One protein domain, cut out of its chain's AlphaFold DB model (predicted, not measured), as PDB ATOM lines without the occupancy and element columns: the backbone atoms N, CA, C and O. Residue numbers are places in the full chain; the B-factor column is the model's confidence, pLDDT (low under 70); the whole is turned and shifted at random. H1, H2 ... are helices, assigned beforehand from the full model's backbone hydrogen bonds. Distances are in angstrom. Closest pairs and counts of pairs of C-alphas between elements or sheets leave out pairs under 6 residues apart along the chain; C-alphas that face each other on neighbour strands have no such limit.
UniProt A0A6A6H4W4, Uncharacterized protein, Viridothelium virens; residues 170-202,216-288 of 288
ATOM      1  N   LYS A 170      36.042  66.551 -12.458       83.94
ATOM      2  CA  LYS A 170      35.281  67.704 -12.969       83.94
ATOM      3  C   LYS A 170      35.229  68.841 -11.953       83.94
ATOM      4  O   LYS A 170      35.439  69.996 -12.314       83.94
ATOM      5  N   THR A 171      34.988  68.501 -10.689       88.25
ATOM      6  CA  THR A 171      34.970  69.480  -9.600       88.25
ATOM      7  C   THR A 171      36.347  70.117  -9.423       88.25
ATOM      8  O   THR A 171      36.438  71.335  -9.351       88.25
ATOM      9  N   LEU A 172      37.425  69.329  -9.428       92.00
ATOM     10  CA  LEU A 172      38.795  69.830  -9.297       92.00
ATOM     11  C   LEU A 172      39.222  70.701 -10.482       92.00
ATOM     12  O   LEU A 172      39.843  71.739 -10.267       92.00
ATOM     13  N   THR A 173      38.865  70.337 -11.714       92.06
ATOM     14  CA  THR A 173      39.137  71.165 -12.898       92.06
ATOM     15  C   THR A 173      38.407  72.501 -12.809       92.06
ATOM     16  O   THR A 173      39.027  73.544 -13.001       92.06
ATOM     17  N   LEU A 174      37.126  72.485 -12.436       94.56
ATOM     18  CA  LEU A 174      36.334  73.700 -12.246       94.56
ATOM     19  C   LEU A 174      36.895  74.565 -11.109       94.56
ATOM     20  O   LEU A 174      36.989  75.783 -11.243       94.56
ATOM     21  N   VAL A 175      37.306  73.954  -9.994       95.75
ATOM     22  CA  VAL A 175      37.946  74.669  -8.879       95.75
ATOM     23  C   VAL A 175      39.271  75.286  -9.322       95.75
ATOM     24  O   VAL A 175      39.513  76.453  -9.028       95.75
ATOM     25  N   ARG A 176      40.107  74.558 -10.070       95.44
ATOM     26  CA  ARG A 176      41.372  75.077 -10.610       95.44
ATOM     27  C   ARG A 176      41.143  76.274 -11.529       95.44
ATOM     28  O   ARG A 176      41.841  77.273 -11.403       95.44
ATOM     29  N   GLU A 177      40.176  76.183 -12.435       96.56
ATOM     30  CA  GLU A 177      39.825  77.276 -13.344       96.56
ATOM     31  C   GLU A 177      39.360  78.516 -12.572       96.56
ATOM     32  O   GLU A 177      39.866  79.618 -12.799       96.56
ATOM     33  N   ARG A 178      38.478  78.330 -11.583       94.12
ATOM     34  CA  ARG A 178      38.025  79.420 -10.711       94.12
ATOM     35  C   ARG A 178      39.172  80.041  -9.922       94.12
ATOM     36  O   ARG A 178      39.257  81.262  -9.866       94.12
ATOM     37  N   LEU A 179      40.067  79.236  -9.350       95.25
ATOM     38  CA  LEU A 179      41.230  79.742  -8.616       95.25
ATOM     39  C   LEU A 179      42.167  80.542  -9.521       95.25
ATOM     40  O   LEU A 179      42.576  81.631  -9.137       95.25
ATOM     41  N   ASN A 180      42.446  80.067 -10.735       94.56
ATOM     42  CA  ASN A 180      43.247  80.819 -11.703       94.56
ATOM     43  C   ASN A 180      42.591  82.157 -12.071       94.56
ATOM     44  O   ASN A 180      43.278  83.173 -12.156       94.56
ATOM     45  N   SER A 181      41.267  82.177 -12.255       93.00
ATOM     46  CA  SER A 181      40.530  83.419 -12.508       93.00
ATOM     47  C   SER A 181      40.627  84.386 -11.328       93.00
ATOM     48  O   SER A 181      40.811  85.580 -11.545       93.00
ATOM     49  N   VAL A 182      40.517  83.890 -10.094       93.56
ATOM     50  CA  VAL A 182      40.656  84.712  -8.883       93.56
ATOM     51  C   VAL A 182      42.074  85.267  -8.775       93.56
ATOM     52  O   VAL A 182      42.220  86.470  -8.599       93.56
ATOM     53  N   ILE A 183      43.105  84.434  -8.946       91.94
ATOM     54  CA  ILE A 183      44.512  84.866  -8.914       91.94
ATOM     55  C   ILE A 183      44.746  85.978  -9.934       91.94
ATOM     56  O   ILE A 183      45.255  87.027  -9.568       91.94
ATOM     57  N   LYS A 184      44.288  85.804 -11.179       93.25
ATOM     58  CA  LYS A 184      44.439  86.828 -12.220       93.25
ATOM     59  C   LYS A 184      43.768  88.151 -11.840       93.25
ATOM     60  O   LYS A 184      44.382  89.202 -11.971       93.25
ATOM     61  N   VAL A 185      42.525  88.103 -11.354       91.69
ATOM     62  CA  VAL A 185      41.798  89.309 -10.924       91.69
ATOM     63  C   VAL A 185      42.523  89.997  -9.766       91.69
ATOM     64  O   VAL A 185      42.627  91.219  -9.768       91.69
ATOM     65  N   PHE A 186      43.059  89.241  -8.805       88.69
ATOM     66  CA  PHE A 186      43.834  89.798  -7.697       88.69
ATOM     67  C   PHE A 186      45.194  90.348  -8.135       88.69
ATOM     68  O   PHE A 186      45.576  91.411  -7.661       88.69
ATOM     69  N   ASP A 187      45.899  89.692  -9.054       90.12
ATOM     70  CA  ASP A 187      47.168  90.182  -9.601       90.12
ATOM     71  C   ASP A 187      46.965  91.491 -10.370       90.12
ATOM     72  O   ASP A 187      47.716  92.451 -10.193       90.12
ATOM     73  N   ASP A 188      45.929  91.562 -11.206       88.00
ATOM     74  CA  ASP A 188      45.579  92.780 -11.936       88.00
ATOM     75  C   ASP A 188      45.106  93.882 -10.978       88.00
ATOM     76  O   ASP A 188      45.455  95.051 -11.150       88.00
ATOM     77  N   ALA A 189      44.401  93.508  -9.909       87.25
ATOM     78  CA  ALA A 189      44.019  94.427  -8.851       87.25
ATOM     79  C   ALA A 189      45.243  94.966  -8.087       87.25
ATOM     80  O   ALA A 189      45.337  96.166  -7.835       87.25
ATOM     81  N   MET A 190      46.219  94.114  -7.765       85.50
ATOM     82  CA  MET A 190      47.449  94.502  -7.069       85.50
ATOM     83  C   MET A 190      48.314  95.470  -7.878       85.50
ATOM     84  O   MET A 190      48.979  96.319  -7.288       85.50
ATOM     85  N   LYS A 191      48.295  95.375  -9.213       84.19
ATOM     86  CA  LYS A 191      48.974  96.344 -10.092       84.19
ATOM     87  C   LYS A 191      48.338  97.732 -10.006       84.19
ATOM     88  O   LYS A 191      49.042  98.727 -10.145       84.19
ATOM     89  N   TRP A 192      47.034  97.806  -9.730       84.94
ATOM     90  CA  TRP A 192      46.328  99.069  -9.535       84.94
ATOM     91  C   TRP A 192      46.515  99.611  -8.113       84.94
ATOM     92  O   TRP A 192      45.640  99.513  -7.238       84.94
ATOM     93  N   VAL A 193      47.681 100.216  -7.904       82.69
ATOM     94  CA  VAL A 193      48.046 100.931  -6.678       82.69
ATOM     95  C   VAL A 193      47.556 102.375  -6.773       82.69
ATOM     96  O   VAL A 193      47.851 103.061  -7.748       82.69
ATOM     97  N   LEU A 194      46.818 102.844  -5.763       76.88
ATOM     98  CA  LEU A 194      46.487 104.265  -5.640       76.88
ATOM     99  C   LEU A 194      47.606 104.998  -4.893       76.88
ATOM    100  O   LEU A 194      48.110 104.464  -3.898       76.88
ATOM    101  N   PRO A 195      47.972 106.218  -5.321       79.00
ATOM    102  CA  PRO A 195      48.868 107.054  -4.542       79.00
ATOM    103  C   PRO A 195      48.205 107.395  -3.188       79.00
ATOM    104  O   PRO A 195      47.019 107.752  -3.163       79.00
ATOM    105  N   PRO A 196      48.910 107.286  -2.044       66.75
ATOM    106  CA  PRO A 196      48.372 107.654  -0.731       66.75
ATOM    107  C   PRO A 196      47.813 109.083  -0.674       66.75
ATOM    108  O   PRO A 196      46.904 109.350   0.118       66.75
ATOM    109  N   SER A 197      48.259 109.991  -1.548       67.62
ATOM    110  CA  SER A 197      47.662 111.325  -1.700       67.62
ATOM    111  C   SER A 197      46.194 111.303  -2.165       67.62
ATOM    112  O   SER A 197      45.397 112.108  -1.682       67.62
ATOM    113  N   GLU A 198      45.785 110.351  -3.008       67.31
ATOM    114  CA  GLU A 198      44.387 110.189  -3.450       67.31
ATOM    115  C   GLU A 198      43.505 109.502  -2.399       67.31
ATOM    116  O   GLU A 198      42.300 109.759  -2.320       67.31
ATOM    117  N   LEU A 199      44.109 108.682  -1.535       62.50
ATOM    118  CA  LEU A 199      43.445 108.102  -0.364       62.50
ATOM    119  C   LEU A 199      43.255 109.145   0.753       62.50
ATOM    120  O   LEU A 199      42.226 109.165   1.434       62.50
ATOM    121  N   SER A 200      44.208 110.070   0.892       54.03
ATOM    122  CA  SER A 200      44.215 111.125   1.916       54.03
ATOM    123  C   SER A 200      43.075 112.139   1.758       54.03
ATOM    124  O   SER A 200      42.600 112.700   2.745       54.03
ATOM    125  N   ILE A 201      42.550 112.329   0.541       53.81
ATOM    126  CA  ILE A 201      41.392 113.209   0.285       53.81
ATOM    127  C   ILE A 201      40.084 112.585   0.825       53.81
ATOM    128  O   ILE A 201      39.109 113.294   1.071       53.81
ATOM    129  N   ALA A 202      40.043 111.263   1.042       46.09
ATOM    130  CA  ALA A 202      38.892 110.564   1.620       46.09
ATOM    131  C   ALA A 202      39.004 110.343   3.141       46.09
ATOM    132  O   ALA A 202      37.975 110.182   3.798       46.09
ATOM    133  N   ASP A 216      59.190 103.690   1.705       63.59
ATOM    134  CA  ASP A 216      58.148 102.827   1.135       63.59
ATOM    135  C   ASP A 216      56.918 103.628   0.671       63.59
ATOM    136  O   ASP A 216      56.267 103.274  -0.312       63.59
ATOM    137  N   GLU A 217      56.591 104.727   1.356       68.12
ATOM    138  CA  GLU A 217      55.485 105.618   0.991       68.12
ATOM    139  C   GLU A 217      55.790 106.414  -0.286       68.12
ATOM    140  O   GLU A 217      54.928 106.527  -1.158       68.12
ATOM    141  N   ALA A 218      57.030 106.892  -0.449       69.75
ATOM    142  CA  ALA A 218      57.479 107.554  -1.673       69.75
ATOM    143  C   ALA A 218      57.492 106.593  -2.874       69.75
ATOM    144  O   ALA A 218      57.030 106.958  -3.956       69.75
ATOM    145  N   ASP A 219      57.938 105.350  -2.675       76.44
ATOM    146  CA  ASP A 219      57.944 104.323  -3.720       76.44
ATOM    147  C   ASP A 219      56.523 103.910  -4.140       76.44
ATOM    148  O   ASP A 219      56.259 103.666  -5.323       76.44
ATOM    149  N   ARG A 220      55.576 103.841  -3.193       73.50
ATOM    150  CA  ARG A 220      54.156 103.572  -3.486       73.50
ATOM    151  C   ARG A 220      53.469 104.757  -4.159       73.50
ATOM    152  O   ARG A 220      52.691 104.546  -5.087       73.50
ATOM    153  N   GLU A 221      53.771 105.979  -3.729       80.12
ATOM    154  CA  GLU A 221      53.285 107.209  -4.360       80.12
ATOM    155  C   GLU A 221      53.766 107.301  -5.813       80.12
ATOM    156  O   GLU A 221      52.963 107.572  -6.705       80.12
ATOM    157  N   GLN A 222      55.044 107.015  -6.075       80.81
ATOM    158  CA  GLN A 222      55.605 107.038  -7.424       80.81
ATOM    159  C   GLN A 222      54.946 105.987  -8.330       80.81
ATOM    160  O   GLN A 222      54.456 106.334  -9.405       80.81
ATOM    161  N   LYS A 223      54.834 104.730  -7.875       80.94
ATOM    162  CA  LYS A 223      54.177 103.652  -8.639       80.94
ATOM    163  C   LYS A 223      52.700 103.938  -8.921       80.94
ATOM    164  O   LYS A 223      52.215 103.631 -10.007       80.94
ATOM    165  N   GLY A 224      51.988 104.534  -7.963       81.19
ATOM    166  CA  GLY A 224      50.590 104.925  -8.140       81.19
ATOM    167  C   GLY A 224      50.412 106.018  -9.195       81.19
ATOM    168  O   GLY A 224      49.516 105.918 -10.034       81.19
ATOM    169  N   ARG A 225      51.297 107.027  -9.212       81.31
ATOM    170  CA  ARG A 225      51.291 108.074 -10.249       81.31
ATOM    171  C   ARG A 225      51.636 107.522 -11.628       81.31
ATOM    172  O   ARG A 225      50.933 107.822 -12.583       81.31
ATOM    173  N   GLU A 226      52.679 106.703 -11.736       84.62
ATOM    174  CA  GLU A 226      53.093 106.087 -13.005       84.62
ATOM    175  C   GLU A 226      51.972 105.241 -13.618       84.62
ATOM    176  O   GLU A 226      51.700 105.327 -14.817       84.62
ATOM    177  N   PHE A 227      51.270 104.465 -12.790       84.75
ATOM    178  CA  PHE A 227      50.136 103.662 -13.232       84.75
ATOM    179  C   PHE A 227      48.946 104.526 -13.678       84.75
ATOM    180  O   PHE A 227      48.338 104.252 -14.713       84.75
ATOM    181  N   ALA A 228      48.630 105.593 -12.936       84.38
ATOM    182  CA  ALA A 228      47.570 106.531 -13.302       84.38
ATOM    183  C   ALA A 228      47.864 107.252 -14.630       84.38
ATOM    184  O   ALA A 228      46.970 107.377 -15.467       84.38
ATOM    185  N   GLU A 229      49.112 107.672 -14.851       84.44
ATOM    186  CA  GLU A 229      49.550 108.275 -16.114       84.44
ATOM    187  C   GLU A 229      49.535 107.259 -17.265       84.44
ATOM    188  O   GLU A 229      49.109 107.595 -18.368       84.44
ATOM    189  N   THR A 230      49.884 105.995 -17.004       88.50
ATOM    190  CA  THR A 230      49.793 104.918 -18.006       88.50
ATOM    191  C   THR A 230      48.350 104.707 -18.463       88.50
ATOM    192  O   THR A 230      48.083 104.716 -19.660       88.50
ATOM    193  N   ILE A 231      47.392 104.594 -17.533       87.81
ATOM    194  CA  ILE A 231      45.972 104.431 -17.886       87.81
ATOM    195  C   ILE A 231      45.431 105.664 -18.622       87.81
ATOM    196  O   ILE A 231      44.654 105.521 -19.566       87.81
ATOM    197  N   ARG A 232      45.821 106.878 -18.212       86.44
ATOM    198  CA  ARG A 232      45.421 108.108 -18.915       86.44
ATOM    199  C   ARG A 232      45.964 108.147 -20.340       86.44
ATOM    200  O   ARG A 232      45.202 108.482 -21.242       86.44
ATOM    201  N   GLY A 233      47.225 107.765 -20.537       86.94
ATOM    202  CA  GLY A 233      47.845 107.646 -21.856       86.94
ATOM    203  C   GLY A 233      47.160 106.600 -22.738       86.94
ATOM    204  O   GLY A 233      46.831 106.902 -23.880       86.94
ATOM    205  N   GLU A 234      46.858 105.413 -22.193       87.56
ATOM    206  CA  GLU A 234      46.095 104.363 -22.893       87.56
ATOM    207  C   GLU A 234      44.723 104.882 -23.358       87.56
ATOM    208  O   GLU A 234      44.318 104.664 -24.497       87.56
ATOM    209  N   ILE A 235      43.997 105.592 -22.489       87.56
ATOM    210  CA  ILE A 235      42.679 106.147 -22.825       87.56
ATOM    211  C   ILE A 235      42.799 107.272 -23.857       87.56
ATOM    212  O   ILE A 235      41.984 107.334 -24.773       87.56
ATOM    213  N   GLU A 236      43.802 108.147 -23.746       87.25
ATOM    214  CA  GLU A 236      44.043 109.203 -24.733       87.25
ATOM    215  C   GLU A 236      44.358 108.623 -26.119       87.25
ATOM    216  O   GLU A 236      43.805 109.098 -27.109       87.25
ATOM    217  N   GLU A 237      45.164 107.563 -26.194       88.12
ATOM    218  CA  GLU A 237      45.460 106.854 -27.443       88.12
ATOM    219  C   GLU A 237      44.200 106.210 -28.045       88.12
ATOM    220  O   GLU A 237      43.923 106.385 -29.234       88.12
ATOM    221  N   LEU A 238      43.388 105.530 -27.226       85.50
ATOM    222  CA  LEU A 238      42.136 104.900 -27.666       85.50
ATOM    223  C   LEU A 238      41.092 105.919 -28.151       85.50
ATOM    224  O   LEU A 238      40.343 105.640 -29.094       85.50
ATOM    225  N   VAL A 239      41.049 107.105 -27.536       86.06
ATOM    226  CA  VAL A 239      40.181 108.211 -27.961       86.06
ATOM    227  C   VAL A 239      40.722 108.878 -29.232       86.06
ATOM    228  O   VAL A 239      39.948 109.133 -30.152       86.06
ATOM    229  N   ALA A 240      42.036 109.104 -29.337       83.44
ATOM    230  CA  ALA A 240      42.675 109.680 -30.526       83.44
ATOM    231  C   ALA A 240      42.567 108.770 -31.763       83.44
ATOM    232  O   ALA A 240      42.476 109.261 -32.887       83.44
ATOM    233  N   ALA A 241      42.510 107.451 -31.563       81.19
ATOM    234  CA  ALA A 241      42.238 106.469 -32.612       81.19
ATOM    235  C   ALA A 241      40.779 106.493 -33.127       81.19
ATOM    236  O   ALA A 241      40.433 105.721 -34.020       81.19
ATOM    237  N   GLY A 242      39.912 107.360 -32.584       69.50
ATOM    238  CA  GLY A 242      38.505 107.484 -32.978       69.50
ATOM    239  C   GLY A 242      37.597 106.387 -32.414       69.50
ATOM    240  O   GLY A 242      36.437 106.289 -32.804       69.50
ATOM    241  N   THR A 243      38.102 105.568 -31.488       75.00
ATOM    242  CA  THR A 243      37.369 104.460 -30.864       75.00
ATOM    243  C   THR A 243      36.956 104.808 -29.437       75.00
ATOM    244  O   THR A 243      37.431 104.221 -28.467       75.00
ATOM    245  N   THR A 244      36.055 105.782 -29.296       80.12
ATOM    246  CA  THR A 244      35.491 106.176 -27.991       80.12
ATOM    247  C   THR A 244      34.838 104.998 -27.264       80.12
ATOM    248  O   THR A 244      34.926 104.903 -26.045       80.12
ATOM    249  N   GLU A 245      34.264 104.059 -28.014       84.31
ATOM    250  CA  GLU A 245      33.692 102.812 -27.502       84.31
ATOM    251  C   GLU A 245      34.744 101.936 -26.799       84.31
ATOM    252  O   GLU A 245      34.544 101.557 -25.649       84.31
ATOM    253  N   ASN A 246      35.928 101.745 -27.395       84.81
ATOM    254  CA  ASN A 246      37.024 100.981 -26.780       84.81
ATOM    255  C   ASN A 246      37.550 101.644 -25.493       84.81
ATOM    256  O   ASN A 246      37.939 100.962 -24.542       84.81
ATOM    257  N   ALA A 247      37.572 102.981 -25.450       85.69
ATOM    258  CA  ALA A 247      37.954 103.724 -24.251       85.69
ATOM    259  C   ALA A 247      36.928 103.532 -23.118       85.69
ATOM    260  O   ALA A 247      37.313 103.329 -21.965       85.69
ATOM    261  N   ILE A 248      35.631 103.532 -23.443       86.44
ATOM    262  CA  ILE A 248      34.550 103.259 -22.485       86.44
ATOM    263  C   ILE A 248      34.628 101.810 -21.986       86.44
ATOM    264  O   ILE A 248      34.626 101.598 -20.775       86.44
ATOM    265  N   GLU A 249      34.806 100.828 -22.874       89.06
ATOM    266  CA  GLU A 249      34.986  99.415 -22.506       89.06
ATOM    267  C   GLU A 249      36.176  99.213 -21.554       89.06
ATOM    268  O   GLU A 249      36.096  98.475 -20.566       89.06
ATOM    269  N   ARG A 250      37.290  99.915 -21.800       88.25
ATOM    270  CA  ARG A 250      38.472  99.871 -20.930       88.25
ATOM    271  C   ARG A 250      38.181 100.439 -19.540       88.25
ATOM    272  O   ARG A 250      38.607  99.851 -18.540       88.25
ATOM    273  N   ILE A 251      37.445 101.546 -19.457       89.25
ATOM    274  CA  ILE A 251      37.026 102.143 -18.182       89.25
ATOM    275  C   ILE A 251      36.033 101.225 -17.448       89.25
ATOM    276  O   ILE A 251      36.125 101.068 -16.228       89.25
ATOM    277  N   GLU A 252      35.128 100.554 -18.160       88.88
ATOM    278  CA  GLU A 252      34.205  99.568 -17.585       88.88
ATOM    279  C   GLU A 252      34.926  98.319 -17.052       88.88
ATOM    280  O   GLU A 252      34.578  97.804 -15.980       88.88
ATOM    281  N   ALA A 253      35.985  97.868 -17.727       88.75
ATOM    282  CA  ALA A 253      36.846  96.799 -17.227       88.75
ATOM    283  C   ALA A 253      37.531  97.202 -15.907       88.75
ATOM    284  O   ALA A 253      37.550  96.421 -14.951       88.75
ATOM    285  N   LEU A 254      38.025  98.443 -15.808       89.44
ATOM    286  CA  LEU A 254      38.572  98.982 -14.559       89.44
ATOM    287  C   LEU A 254      37.486  99.135 -13.481       89.44
ATOM    288  O   LEU A 254      37.728  98.823 -12.317       89.44
ATOM    289  N   ARG A 255      36.257  99.522 -13.838       89.19
ATOM    290  CA  ARG A 255      35.122  99.536 -12.899       89.19
ATOM    291  C   ARG A 255      34.827  98.139 -12.353       89.19
ATOM    292  O   ARG A 255      34.636  97.991 -11.148       89.19
ATOM    293  N   THR A 256      34.862  97.115 -13.197       89.38
ATOM    294  CA  THR A 256      34.692  95.717 -12.771       89.38
ATOM    295  C   THR A 256      35.811  95.286 -11.821       89.38
ATOM    296  O   THR A 256      35.540  94.671 -10.791       89.38
ATOM    297  N   LEU A 257      37.057  95.679 -12.106       89.50
ATOM    298  CA  LEU A 257      38.201  95.432 -11.227       89.50
ATOM    299  C   LEU A 257      38.056  96.154  -9.875       89.50
ATOM    300  O   LEU A 257      38.371  95.583  -8.834       89.50
ATOM    301  N   SER A 258      37.506  97.375  -9.864       86.38
ATOM    302  CA  SER A 258      37.294  98.163  -8.638       86.38
ATOM    303  C   SER A 258      36.369  97.475  -7.619       86.38
ATOM    304  O   SER A 258      36.492  97.703  -6.415       86.38
ATOM    305  N   GLN A 259      35.515  96.552  -8.078       87.81
ATOM    306  CA  GLN A 259      34.626  95.757  -7.228       87.81
ATOM    307  C   GLN A 259      35.387  94.860  -6.234       87.81
ATOM    308  O   GLN A 259      34.832  94.510  -5.193       87.81
ATOM    309  N   VAL A 260      36.654  94.518  -6.512       89.50
ATOM    310  CA  VAL A 260      37.523  93.750  -5.594       89.50
ATOM    311  C   VAL A 260      37.710  94.477  -4.257       89.50
ATOM    312  O   VAL A 260      37.838  93.835  -3.218       89.50
ATOM    313  N   TRP A 261      37.650  95.811  -4.262       87.44
ATOM    314  CA  TRP A 261      37.805  96.661  -3.079       87.44
ATOM    315  C   TRP A 261      36.482  97.081  -2.443       87.44
ATOM    316  O   TRP A 261      36.479  97.947  -1.566       87.44
ATOM    317  N   LYS A 262      35.357  96.491  -2.854       86.75
ATOM    318  CA  LYS A 262      34.045  96.810  -2.289       86.75
ATOM    319  C   LYS A 262      34.038  96.611  -0.769       86.75
ATOM    320  O   LYS A 262      34.385  95.543  -0.271       86.75
ATOM    321  N   GLY A 263      33.617  97.636  -0.032       81.12
ATOM    322  CA  GLY A 263      33.615  97.659   1.430       81.12
ATOM    323  C   GLY A 263      34.954  98.043   2.072       81.12
ATOM    324  O   GLY A 263      35.039  98.070   3.298       81.12
ATOM    325  N   THR A 264      35.987  98.359   1.284       83.31
ATOM    326  CA  THR A 264      37.273  98.867   1.793       83.31
ATOM    327  C   THR A 264      37.327 100.400   1.761       83.31
ATOM    328  O   THR A 264      36.553 101.055   1.061       83.31
ATOM    329  N   ALA A 265      38.283 100.991   2.485       80.06
ATOM    330  CA  ALA A 265      38.498 102.443   2.501       80.06
ATOM    331  C   ALA A 265      38.864 103.028   1.118       80.06
ATOM    332  O   ALA A 265      38.685 104.224   0.885       80.06
ATOM    333  N   GLU A 266      39.337 102.194   0.190       80.94
ATOM    334  CA  GLU A 266      39.806 102.619  -1.131       80.94
ATOM    335  C   GLU A 266      38.697 102.650  -2.195       80.94
ATOM    336  O   GLU A 266      38.874 103.277  -3.240       80.94
ATOM    337  N   GLU A 267      37.537 102.028  -1.941       83.69
ATOM    338  CA  GLU A 267      36.428 101.912  -2.905       83.69
ATOM    339  C   GLU A 267      36.005 103.280  -3.458       83.69
ATOM    340  O   GLU A 267      35.967 103.504  -4.668       83.69
ATOM    341  N   LYS A 268      35.742 104.240  -2.564       82.06
ATOM    342  CA  LYS A 268      35.278 105.581  -2.948       82.06
ATOM    343  C   LYS A 268      36.344 106.390  -3.685       82.06
ATOM    344  O   LYS A 268      35.987 107.218  -4.519       82.06
ATOM    345  N   ALA A 269      37.623 106.195  -3.367       83.19
ATOM    346  CA  ALA A 269      38.718 106.886  -4.042       83.19
ATOM    347  C   ALA A 269      38.883 106.357  -5.474       83.19
ATOM    348  O   ALA A 269      38.880 107.137  -6.423       83.19
ATOM    349  N   ARG A 270      38.890 105.029  -5.643       85.38
ATOM    350  CA  ARG A 270      38.982 104.348  -6.947       85.38
ATOM    351  C   ARG A 270      37.826 104.720  -7.881       85.38
ATOM    352  O   ARG A 270      38.057 105.007  -9.050       85.38
ATOM    353  N   LEU A 271      36.595 104.790  -7.365       86.75
ATOM    354  CA  LEU A 271      35.433 105.219  -8.155       86.75
ATOM    355  C   LEU A 271      35.538 106.677  -8.624       86.75
ATOM    356  O   LEU A 271      35.226 106.962  -9.774       86.75
ATOM    357  N   LYS A 272      36.046 107.590  -7.785       85.81
ATOM    358  CA  LYS A 272      36.271 108.992  -8.186       85.81
ATOM    359  C   LYS A 272      37.313 109.122  -9.297       85.81
ATOM    360  O   LYS A 272      37.148 109.961 -10.178       85.81
ATOM    361  N   VAL A 273      38.369 108.307  -9.257       85.31
ATOM    362  CA  VAL A 273      39.385 108.259 -10.321       85.31
ATOM    363  C   VAL A 273      38.753 107.798 -11.634       85.31
ATOM    364  O   VAL A 273      38.956 108.439 -12.661       85.31
ATOM    365  N   LEU A 274      37.921 106.751 -11.596       89.31
ATOM    366  CA  LEU A 274      37.177 106.270 -12.767       89.31
ATOM    367  C   LEU A 274      36.218 107.321 -13.328       89.31
ATOM    368  O   LEU A 274      36.232 107.564 -14.530       89.31
ATOM    369  N   ASP A 275      35.439 107.990 -12.480       87.50
ATOM    370  CA  ASP A 275      34.539 109.063 -12.919       87.50
ATOM    371  C   ASP A 275      35.321 110.239 -13.542       87.50
ATOM    372  O   ASP A 275      34.854 110.879 -14.487       87.50
ATOM    373  N   GLY A 276      36.537 110.511 -13.052       85.69
ATOM    374  CA  GLY A 276      37.465 111.470 -13.655       85.69
ATOM    375  C   GLY A 276      37.972 111.034 -15.034       85.69
ATOM    376  O   GLY A 276      38.042 111.861 -15.941       85.69
ATOM    377  N   LEU A 277      38.271 109.744 -15.211       86.62
ATOM    378  CA  LEU A 277      38.700 109.160 -16.488       86.62
ATOM    379  C   LEU A 277      37.576 109.183 -17.535       86.62
ATOM    380  O   LEU A 277      37.843 109.498 -18.691       86.62
ATOM    381  N   VAL A 278      36.322 108.939 -17.132       88.38
ATOM    382  CA  VAL A 278      35.145 109.081 -18.013       88.38
ATOM    383  C   VAL A 278      35.022 110.516 -18.520       88.38
ATOM    384  O   VAL A 278      34.934 110.738 -19.724       88.38
ATOM    385  N   ARG A 279      35.091 111.503 -17.617       86.38
ATOM    386  CA  ARG A 279      35.027 112.923 -18.000       86.38
ATOM    387  C   ARG A 279      36.174 113.329 -18.922       86.38
ATOM    388  O   ARG A 279      35.950 114.083 -19.862       86.38
ATOM    389  N   PHE A 280      37.380 112.821 -18.669       84.75
ATOM    390  CA  PHE A 280      38.545 113.065 -19.519       84.75
ATOM    391  C   PHE A 280      38.358 112.491 -20.930       84.75
ATOM    392  O   PHE A 280      38.636 113.179 -21.913       84.75
ATOM    393  N   ALA A 281      37.838 111.265 -21.041       84.81
ATOM    394  CA  ALA A 281      37.537 110.643 -22.328       84.81
ATOM    395  C   ALA A 281      36.453 111.418 -23.102       84.81
ATOM    396  O   ALA A 281      36.620 111.684 -24.292       84.81
ATOM    397  N   GLU A 282      35.383 111.851 -22.426       84.75
ATOM    398  CA  GLU A 282      34.319 112.677 -23.016       84.75
ATOM    399  C   GLU A 282      34.842 114.046 -23.488       84.75
ATOM    400  O   GLU A 282      34.563 114.460 -24.614       84.75
ATOM    401  N   GLU A 283      35.638 114.742 -22.670       84.19
ATOM    402  CA  GLU A 283      36.209 116.052 -23.009       84.19
ATOM    403  C   GLU A 283      37.155 115.970 -24.212       84.19
ATOM    404  O   GLU A 283      37.064 116.798 -25.123       84.19
ATOM    405  N   LYS A 284      38.004 114.937 -24.267       79.94
ATOM    406  CA  LYS A 284      38.885 114.681 -25.413       79.94
ATOM    407  C   LYS A 284      38.101 114.306 -26.667       79.94
ATOM    408  O   LYS A 284      38.404 114.841 -27.727       79.94
ATOM    409  N   SER A 285      37.051 113.491 -26.548       76.38
ATOM    410  CA  SER A 285      36.179 113.150 -27.682       76.38
ATOM    411  C   SER A 285      35.413 114.349 -28.255       76.38
ATOM    412  O   SER A 285      35.035 114.328 -29.418       76.38
ATOM    413  N   ARG A 286      35.183 115.398 -27.449       76.12
ATOM    414  CA  ARG A 286      34.504 116.635 -27.872       76.12
ATOM    415  C   ARG A 286      35.467 117.690 -28.431       76.12
ATOM    416  O   ARG A 286      35.017 118.641 -29.067       76.12
ATOM    417  N   GLY A 287      36.753 117.592 -28.096       63.34
ATOM    418  CA  GLY A 287      37.805 118.519 -28.528       63.34
ATOM    419  C   GLY A 287      38.532 118.108 -29.815       63.34
ATOM    420  O   GLY A 287      39.286 118.924 -30.346       63.34
ATOM    421  N   LEU A 288      38.318 116.872 -30.274       53.41
ATOM    422  CA  LEU A 288      38.706 116.321 -31.580       53.41
ATOM    423  C   LEU A 288      37.568 116.510 -32.594       53.41
ATOM    424  O   LEU A 288      37.890 116.766 -33.775       53.41
TER     425      LEU A 288
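Overview. This is residues 170 to 202 and 216 to 288 of the 288 residues of an uncharacterized protein of Viridothelium virens (UniProt A0A6A6H4W4). H3, H4 and H5 form an up-and-down bundle, with H3 splayed away toward its first residues; from its side H1 sticks out as an arm at residues 170 to 184, and short H2 lies at the splayed end. The 106 printed residues, with five named helices in the order H1 to H5 and no named strand, are all helix in class. The whole is only just loose, close to compact, with a radius of gyration of the C-alphas of 16.0 A, spanning 53 by 35 by 23 A.

Along the chain. H3, residues 216 to 240, is 35.9 A long and begins at C-alpha (58.148, 102.827, 1.135). H4 is residues 244 to 261, 26.8 A; H5, residues 267 to 287, 30.6 A; H2, residues 196 to 200, 6.0 A. H1, residues 170 to 191, 31.9 A, begins at C-alpha (35.281, 67.704, -12.969).

Arrangement. H3, with residues 235 to 239 alone, touches H4 in a hairpin, opposite ways at 29 degrees, a shallow tilt; closest C-alphas Ile 235 and Ala 247, 5.5 A. H4 and H5, a hairpin, touch at 5 degrees, closest C-alphas Trp 261 and Glu 267, 5.4 A. H1, with residues 185 to 189 alone, touches H4 about perpendicular, at 76 degrees; closest C-alphas Ala 189 and Leu 257, 6.4 A. H2 touches H3, closest C-alphas Pro 196 and Glu 221, 6.1 A. Every O i to N i+4 pair is within hydrogen-bond range in H1, H2, H3 and H5, and 11 of 14 in H4.

Size, cuts and confidence. The farthest C-alphas, Lys 170 and Gly 287, are 53.2 A apart. Residues 203 to 215 are not printed, a 20.8 A gap between C-alphas 202 and 216; the links printed whole are tight. pLDDT is under 70 at residues 196 to 202, 216 to 218, 242 and 287 to 288.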